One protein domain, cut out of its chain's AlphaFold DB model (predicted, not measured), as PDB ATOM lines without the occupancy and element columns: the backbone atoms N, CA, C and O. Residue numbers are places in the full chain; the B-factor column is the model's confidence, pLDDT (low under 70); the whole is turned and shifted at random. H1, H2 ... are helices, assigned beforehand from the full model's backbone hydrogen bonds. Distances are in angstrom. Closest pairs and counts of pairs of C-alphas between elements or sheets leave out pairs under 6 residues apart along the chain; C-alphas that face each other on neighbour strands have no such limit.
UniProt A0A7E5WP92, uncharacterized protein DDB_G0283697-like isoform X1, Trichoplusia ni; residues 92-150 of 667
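Overview. This is residues 92 to 150 of the 667 residues of the protein "uncharacterized protein DDB_G0283697-like isoform X1" of Trichoplusia ni (UniProt A0A7E5WP92). Two helices of equal length, H1 and H3, cross near their middles as a wide X, and a short third helix, H2, is set off to one side of this pair. A long link with no named element, residues 109 to 125, runs from the end of H1 over to H2, and a tight link leads from H2 into H3. The printed part has 59 residues with three named helices in the order H1, H2, H3 and no named strand; its class is all helix. The whole is compact, with a radius of gyration of the C-alphas of 11.1 A and spans of 29 by 26 by 17 A.

Along the chain. H1 covers residues 95 to 108, 20.1 A from first to last C-alpha, and begins at C-alpha 95 (137.141, 198.804, 138.027). H3 covers residues 135 to 148, 20.0 A long, and ends at C-alpha 148 (127.858, 186.608, 133.827). H2 covers residues 126 to 132, 10.0 A long, with C-alpha 126 at (148.238, 186.702, 142.850).

Arrangement. H1 and H3 touch, with 9 pairs of C-alphas within 8 A. Their closest C-alphas, those of Ile 102 and Glu 137, are 5.9 A apart, and their centres are 9.7 A apart. Their lines are about perpendicular, but only just, at 73 degrees. H2 and H3 meet only through their link. H1 and H2 are apart. In H1, H2 and H3 every O i to N i+4 pair is within hydrogen-bond range.

Size, cuts and confidence. The two C-alphas farthest apart, those of Pro 119 and Pro 150, are 31.1 A apart. The printed part has no cut. The link from H1 to H2 is long, with 17 residues, and that from H2 to H3 is tight, with 2. The mean pLDDT of the printed part is 93.1, and no printed residue is under 70.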
ATOM      1  N   LYS A  92     135.374 190.343 130.896       92.69
ATOM      2  CA  LYS A  92     136.071 191.609 131.145       92.69
ATOM      3  C   LYS A  92     135.276 192.382 132.202       92.69
ATOM      4  O   LYS A  92     134.106 192.676 131.981       92.69
ATOM      5  N   LEU A  93     135.890 192.667 133.349       93.12
ATOM      6  CA  LEU A  93     135.294 193.486 134.406       93.12
ATOM      7  C   LEU A  93     136.074 194.791 134.517       93.12
ATOM      8  O   LEU A  93     137.289 194.755 134.705       93.12
ATOM      9  N   SER A  94     135.382 195.924 134.419       93.88
ATOM     10  CA  SER A  94     135.978 197.231 134.706       93.88
ATOM     11  C   SER A  94     136.172 197.434 136.216       93.88
ATOM     12  O   SER A  94     135.603 196.712 137.047       93.88
ATOM     13  N   LYS A  95     136.964 198.442 136.608       92.56
ATOM     14  CA  LYS A  95     137.141 198.804 138.027       92.56
ATOM     15  C   LYS A  95     135.813 199.198 138.666       92.56
ATOM     16  O   LYS A  95     135.556 198.864 139.825       92.56
ATOM     17  N   GLU A  96     134.973 199.882 137.901       94.75
ATOM     18  CA  GLU A  96     133.636 200.312 138.284       94.75
ATOM     19  C   GLU A  96     132.723 199.102 138.504       94.75
ATOM     20  O   GLU A  96     132.037 199.040 139.527       94.75
ATOM     21  N   ASP A  97     132.783 198.096 137.622       96.00
ATOM     22  CA  ASP A  97     132.020 196.850 137.777       96.00
ATOM     23  C   ASP A  97     132.429 196.104 139.045       96.00
ATOM     24  O   ASP A  97     131.573 195.666 139.815       96.00
ATOM     25  N   ILE A  98     133.735 195.992 139.308       95.12
ATOM     26  CA  ILE A  98     134.250 195.345 140.523       95.12
ATOM     27  C   ILE A  98     133.764 196.098 141.768       95.12
ATOM     28  O   ILE A  98     133.288 195.474 142.721       95.12
ATOM     29  N   ALA A  99     133.841 197.430 141.766       95.25
ATOM     30  CA  ALA A  99     133.361 198.254 142.871       95.25
ATOM     31  C   ALA A  99     131.847 198.099 143.087       95.25
ATOM     32  O   ALA A  99     131.402 197.993 144.234       95.25
ATOM     33  N   HIS A 100     131.070 198.026 142.006       97.44
ATOM     34  CA  HIS A 100     129.626 197.812 142.038       97.44
ATOM     35  C   HIS A 100     129.262 196.413 142.558       97.44
ATOM     36  O   HIS A 100     128.420 196.290 143.448       97.44
ATOM     37  N   ILE A 101     129.943 195.359 142.094       97.31
ATOM     38  CA  ILE A 101     129.762 193.980 142.578       97.31
ATOM     39  C   ILE A 101     130.037 193.899 144.085       97.31
ATOM     40  O   ILE A 101     129.236 193.334 144.831       97.31
ATOM     41  N   ILE A 102     131.145 194.490 144.545       97.12
ATOM     42  CA  ILE A 102     131.496 194.529 145.970       97.12
ATOM     43  C   ILE A 102     130.456 195.331 146.764       97.12
ATOM     44  O   ILE A 102     130.059 194.904 147.848       97.12
ATOM     45  N   GLY A 103     129.985 196.462 146.230       97.12
ATOM     46  CA  GLY A 103     128.937 197.279 146.846       97.12
ATOM     47  C   GLY A 103     127.630 196.508 147.039       97.12
ATOM     48  O   GLY A 103     127.085 196.488 148.143       97.12
ATOM     49  N   ASN A 104     127.177 195.798 146.007       98.00
ATOM     50  CA  ASN A 104     125.955 194.994 146.054       98.00
ATOM     51  C   ASN A 104     126.089 193.784 146.990       98.00
ATOM     52  O   ASN A 104     125.159 193.449 147.728       98.00
ATOM     53  N   ALA A 105     127.259 193.140 147.018       97.75
ATOM     54  CA  ALA A 105     127.537 192.052 147.952       97.75
ATOM     55  C   ALA A 105     127.534 192.537 149.412       97.75
ATOM     56  O   ALA A 105     126.938 191.897 150.274       97.75
ATOM     57  N   ALA A 106     128.124 193.705 149.679       97.69
ATOM     58  CA  ALA A 106     128.125 194.311 151.008       97.69
ATOM     59  C   ALA A 106     126.724 194.736 151.481       97.69
ATOM     60  O   ALA A 106     126.437 194.680 152.673       97.69
ATOM     61  N   GLN A 107     125.848 195.154 150.562       97.94
ATOM     62  CA  GLN A 107     124.457 195.493 150.883       97.94
ATOM     63  C   GLN A 107     123.591 194.253 151.145       97.94
ATOM     64  O   GLN A 107     122.676 194.308 151.964       97.94
ATOM     65  N   SER A 108     123.861 193.146 150.449       97.69
ATOM     66  CA  SER A 108     123.063 191.917 150.554       97.69
ATOM     67  C   SER A 108     123.455 191.022 151.733       97.69
ATOM     68  O   SER A 108     122.581 190.365 152.298       97.69
ATOM     69  N   ASP A 109     124.730 191.001 152.134       97.38
ATOM     70  CA  ASP A 109     125.214 190.212 153.270       97.38
ATOM     71  C   ASP A 109     125.738 191.119 154.405       97.38
ATOM     72  O   ASP A 109     126.833 191.675 154.298       97.38
ATOM     73  N   PRO A 110     125.022 191.228 155.543       96.56
ATOM     74  CA  PRO A 110     125.472 192.006 156.701       96.56
ATOM     75  C   PRO A 110     126.796 191.526 157.313       96.56
ATOM     76  O   PRO A 110     127.420 192.257 158.083       96.56
ATOM     77  N   MET A 111     127.219 190.288 157.034       97.19
ATOM     78  CA  MET A 111     128.489 189.735 157.508       97.19
ATOM     79  C   MET A 111     129.651 189.975 156.538       97.19
ATOM     80  O   MET A 111     130.781 189.584 156.854       97.19
ATOM     81  N   PHE A 112     129.398 190.614 155.394       97.88
ATOM     82  CA  PHE A 112     130.393 190.872 154.366       97.88
ATOM     83  C   PHE A 112     131.516 191.772 154.886       97.88
ATOM     84  O   PHE A 112     131.300 192.919 155.286       97.88
ATOM     85  N   LYS A 113     132.753 191.270 154.864       96.56
ATOM     86  CA  LYS A 113     133.919 192.048 155.289       96.56
ATOM     87  C   LYS A 113     134.543 192.737 154.093       96.56
ATOM     88  O   LYS A 113     135.235 192.100 153.299       96.56
ATOM     89  N   ARG A 114     134.354 194.050 154.002       95.25
ATOM     90  CA  ARG A 114     135.046 194.873 153.010       95.25
ATOM     91  C   ARG A 114     136.532 194.987 153.358       95.25
ATOM     92  O   ARG A 114     136.889 195.169 154.523       95.25
ATOM     93  N   GLY A 115     137.385 194.812 152.357       90.31
ATOM     94  CA  GLY A 115     138.816 195.055 152.457       90.31
ATOM     95  C   GLY A 115     139.127 196.551 152.443       90.31
ATOM     96  O   GLY A 115     138.237 197.395 152.352       90.31
ATOM     97  N   VAL A 116     140.417 196.876 152.512       86.56
ATOM     98  CA  VAL A 116     140.909 198.255 152.339       86.56
ATOM     99  C   VAL A 116     140.713 198.729 150.888       86.56
ATOM    100  O   VAL A 116     140.669 199.927 150.627       86.56
ATOM    101  N   GLY A 117     140.529 197.790 149.953       81.94
ATOM    102  CA  GLY A 117     140.533 198.051 148.521       81.94
ATOM    103  C   GLY A 117     141.959 198.180 147.982       81.94
ATOM    104  O   GLY A 117     142.930 198.181 148.737       81.94
ATOM    105  N   SER A 118     142.083 198.277 146.656       78.50
ATOM    106  CA  SER A 118     143.351 198.578 145.985       78.50
ATOM    107  C   SER A 118     143.381 200.072 145.644       78.50
ATOM    108  O   SER A 118     142.738 200.467 144.668       78.50
ATOM    109  N   PRO A 119     144.058 200.934 146.426       73.88
ATOM    110  CA  PRO A 119     144.269 202.320 146.032       73.88
ATOM    111  C   PRO A 119     145.305 202.351 144.899       73.88
ATOM    112  O   PRO A 119     146.505 202.379 145.150       73.88
ATOM    113  N   GLY A 120     144.849 202.286 143.645       83.50
ATOM    114  CA  GLY A 120     145.705 202.485 142.472       83.50
ATOM    115  C   GLY A 120     145.494 201.481 141.341       83.50
ATOM    116  O   GLY A 120     144.367 201.227 140.895       83.50
ATOM    117  N   ALA A 121     146.607 200.967 140.816       85.12
ATOM    118  CA  ALA A 121     146.604 199.984 139.743       85.12
ATOM    119  C   ALA A 121     145.962 198.662 140.192       85.12
ATOM    120  O   ALA A 121     145.948 198.305 141.376       85.12
ATOM    121  N   GLU A 122     145.414 197.936 139.222       90.44
ATOM    122  CA  GLU A 122     144.897 196.596 139.462       90.44
ATOM    123  C   GLU A 122     146.034 195.654 139.874       90.44
ATOM    124  O   GLU A 122     147.154 195.759 139.362       90.44
ATOM    125  N   PRO A 123     145.780 194.745 140.826       92.94
ATOM    126  CA  PRO A 123     146.785 193.788 141.241       92.94
ATOM    127  C   PRO A 123     147.049 192.779 140.117       92.94
ATOM    128  O   PRO A 123     146.210 191.935 139.815       92.94
ATOM    129  N   MET A 124     148.245 192.840 139.541       93.62
ATOM    130  CA  MET A 124     148.714 191.955 138.470       93.62
ATOM    131  C   MET A 124     149.420 190.707 138.994       93.62
ATOM    132  O   MET A 124     149.772 189.827 138.217       93.62
ATOM    133  N   SER A 125     149.622 190.603 140.308       95.19
ATOM    134  CA  SER A 125     150.143 189.405 140.962       95.19
ATOM    135  C   SER A 125     149.077 188.763 141.838       95.19
ATOM    136  O   SER A 125     148.225 189.432 142.436       95.19
ATOM    137  N   LEU A 126     149.149 187.438 141.975       93.50
ATOM    138  CA  LEU A 126     148.238 186.702 142.850       93.50
ATOM    139  C   LEU A 126     148.380 187.145 144.315       93.50
ATOM    140  O   LEU A 126     147.382 187.227 145.031       93.50
ATOM    141  N   ALA A 127     149.607 187.434 144.759       93.38
ATOM    142  CA  ALA A 127     149.893 187.851 146.127       93.38
ATOM    143  C   ALA A 127     149.225 189.194 146.454       93.38
ATOM    144  O   ALA A 127     148.524 189.302 147.464       93.38
ATOM    145  N   ARG A 128     149.359 190.189 145.568       93.44
ATOM    146  CA  ARG A 128     148.689 191.480 145.739       93.44
ATOM    147  C   ARG A 128     147.184 191.369 145.594       93.44
ATOM    148  O   ARG A 128     146.474 191.949 146.401       93.44
ATOM    149  N   LEU A 129     146.675 190.559 144.667       92.69
ATOM    150  CA  LEU A 129     145.233 190.331 144.538       92.69
ATOM    151  C   LEU A 129     144.645 189.756 145.835       92.69
ATOM    152  O   LEU A 129     143.556 190.139 146.268       92.69
ATOM    153  N   GLN A 130     145.382 188.857 146.491       93.12
ATOM    154  CA  GLN A 130     144.983 188.289 147.775       93.12
ATOM    155  C   GLN A 130     145.073 189.277 148.947       93.12
ATOM    156  O   GLN A 130     144.336 189.105 149.922       93.12
ATOM    157  N   ALA A 131     145.961 190.269 148.858       92.56
ATOM    158  CA  ALA A 131     146.155 191.300 149.873       92.56
ATOM    159  C   ALA A 131     145.185 192.486 149.716       92.56
ATOM    160  O   ALA A 131     144.649 192.958 150.716       92.56
ATOM    161  N   SER A 132     144.936 192.940 148.483       93.19
ATOM    162  CA  SER A 132     144.086 194.098 148.174       93.19
ATOM    163  C   SER A 132     142.604 193.814 148.406       93.19
ATOM    164  O   SER A 132     141.881 194.675 148.907       93.19
ATOM    165  N   TYR A 133     142.152 192.606 148.061       95.31
ATOM    166  CA  TYR A 133     140.761 192.200 148.235       95.31
ATOM    167  C   TYR A 133     140.605 191.282 149.442       95.31
ATOM    168  O   TYR A 133     141.448 190.426 149.702       95.31
ATOM    169  N   SER A 134     139.497 191.396 150.165       96.75
ATOM    170  CA  SER A 134     139.123 190.446 151.207       96.75
ATOM    171  C   SER A 134     138.697 189.097 150.603       96.75
ATOM    172  O   SER A 134     138.443 188.960 149.403       96.75
ATOM    173  N   ALA A 135     138.609 188.055 151.434       96.62
ATOM    174  CA  ALA A 135     138.103 186.758 150.981       96.62
ATOM    175  C   ALA A 135     136.644 186.835 150.493       96.62
ATOM    176  O   ALA A 135     136.288 186.130 149.547       96.62
ATOM    177  N   ASP A 136     135.834 187.697 151.110       97.38
ATOM    178  CA  ASP A 136     134.425 187.879 150.761       97.38
ATOM    179  C   ASP A 136     134.291 188.654 149.445       97.38
ATOM    180  O   ASP A 136     133.519 188.257 148.575       97.38
ATOM    181  N   GLU A 137     135.130 189.673 149.228       97.00
ATOM    182  CA  GLU A 137     135.200 190.420 147.964       97.00
ATOM    183  C   GLU A 137     135.588 189.519 146.795       97.00
ATOM    184  O   GLU A 137     134.893 189.482 145.782       97.00
ATOM    185  N   ARG A 138     136.640 188.704 146.953       95.88
ATOM    186  CA  ARG A 138     137.032 187.734 145.918       95.88
ATOM    187  C   ARG A 138     135.919 186.733 145.613       95.88
ATOM    188  O   ARG A 138     135.748 186.335 144.463       95.88
ATOM    189  N   ARG A 139     135.159 186.318 146.631       96.69
ATOM    190  CA  ARG A 139     134.021 185.406 146.458       96.69
ATOM    191  C   ARG A 139     132.872 186.075 145.704       96.69
ATOM    192  O   ARG A 139     132.299 185.428 144.832       96.69
ATOM    193  N   ALA A 140     132.564 187.332 146.014       97.56
ATOM    194  CA  ALA A 140     131.546 188.110 145.315       97.56
ATOM    195  C   ALA A 140     131.910 188.318 143.839       97.56
ATOM    196  O   ALA A 140     131.096 188.022 142.969       97.56
ATOM    197  N   ILE A 141     133.157 188.711 143.552       96.06
ATOM    198  CA  ILE A 141     133.664 188.848 142.178       96.06
ATOM    199  C   ILE A 141     133.543 187.515 141.434       96.06
ATOM    200  O   ILE A 141     132.977 187.462 140.347       96.06
ATOM    201  N   HIS A 142     133.993 186.409 142.035       95.25
ATOM    202  CA  HIS A 142     133.871 185.086 141.422       95.25
ATOM    203  C   HIS A 142     132.409 184.699 141.149       95.25
ATOM    204  O   HIS A 142     132.109 184.128 140.105       95.25
ATOM    205  N   GLN A 143     131.486 184.971 142.075       95.81
ATOM    206  CA  GLN A 143     130.061 184.695 141.867       95.81
ATOM    207  C   GLN A 143     129.483 185.524 140.720       95.81
ATOM    208  O   GLN A 143     128.770 184.961 139.893       95.81
ATOM    209  N   ALA A 144     129.837 186.808 140.640       95.94
ATOM    210  CA  ALA A 144     129.430 187.680 139.547       95.94
ATOM    211  C   ALA A 144     129.955 187.169 138.197       95.94
ATOM    212  O   ALA A 144     129.171 187.015 137.264       95.94
ATOM    213  N   VAL A 145     131.239 186.795 138.118       93.94
ATOM    214  CA  VAL A 145     131.830 186.188 136.914       93.94
ATOM    215  C   VAL A 145     131.086 184.911 136.531       93.94
ATOM    216  O   VAL A 145     130.644 184.786 135.399       93.94
ATOM    217  N   VAL A 146     130.864 183.986 137.469       90.94
ATOM    218  CA  VAL A 146     130.140 182.729 137.194       90.94
ATOM    219  C   VAL A 146     128.701 182.973 136.732       90.94
ATOM    220  O   VAL A 146     128.192 182.186 135.942       90.94
ATOM    221  N   SER A 147     128.043 184.034 137.209       90.81
ATOM    222  CA  SER A 147     126.696 184.399 136.756       90.81
ATOM    223  C   SER A 147     126.669 185.115 135.404       90.81
ATOM    224  O   SER A 147     125.674 185.009 134.693       90.81
ATOM    225  N   ALA A 148     127.736 185.844 135.065       89.12
ATOM    226  CA  ALA A 148     127.858 186.608 133.827       89.12
ATOM    227  C   ALA A 148     128.347 185.752 132.659       89.12
ATOM    228  O   ALA A 148     127.995 186.035 131.517       89.12
ATOM    229  N   VAL A 149     129.141 184.708 132.935       81.38
ATOM    230  CA  VAL A 149     129.495 183.707 131.929       81.38
ATOM    231  C   VAL A 149     128.176 183.151 131.386       81.38
ATOM    232  O   VAL A 149     127.440 182.519 132.155       81.38
ATOM    233  N   PRO A 150     127.842 183.389 130.096       72.00
ATOM    234  CA  PRO A 150     126.682 182.755 129.493       72.00
ATOM    235  C   PRO A 150     126.855 181.275 129.756       72.00
ATOM    236  O   PRO A 150     127.978 180.790 129.643       72.00
TER     237      PRO A 150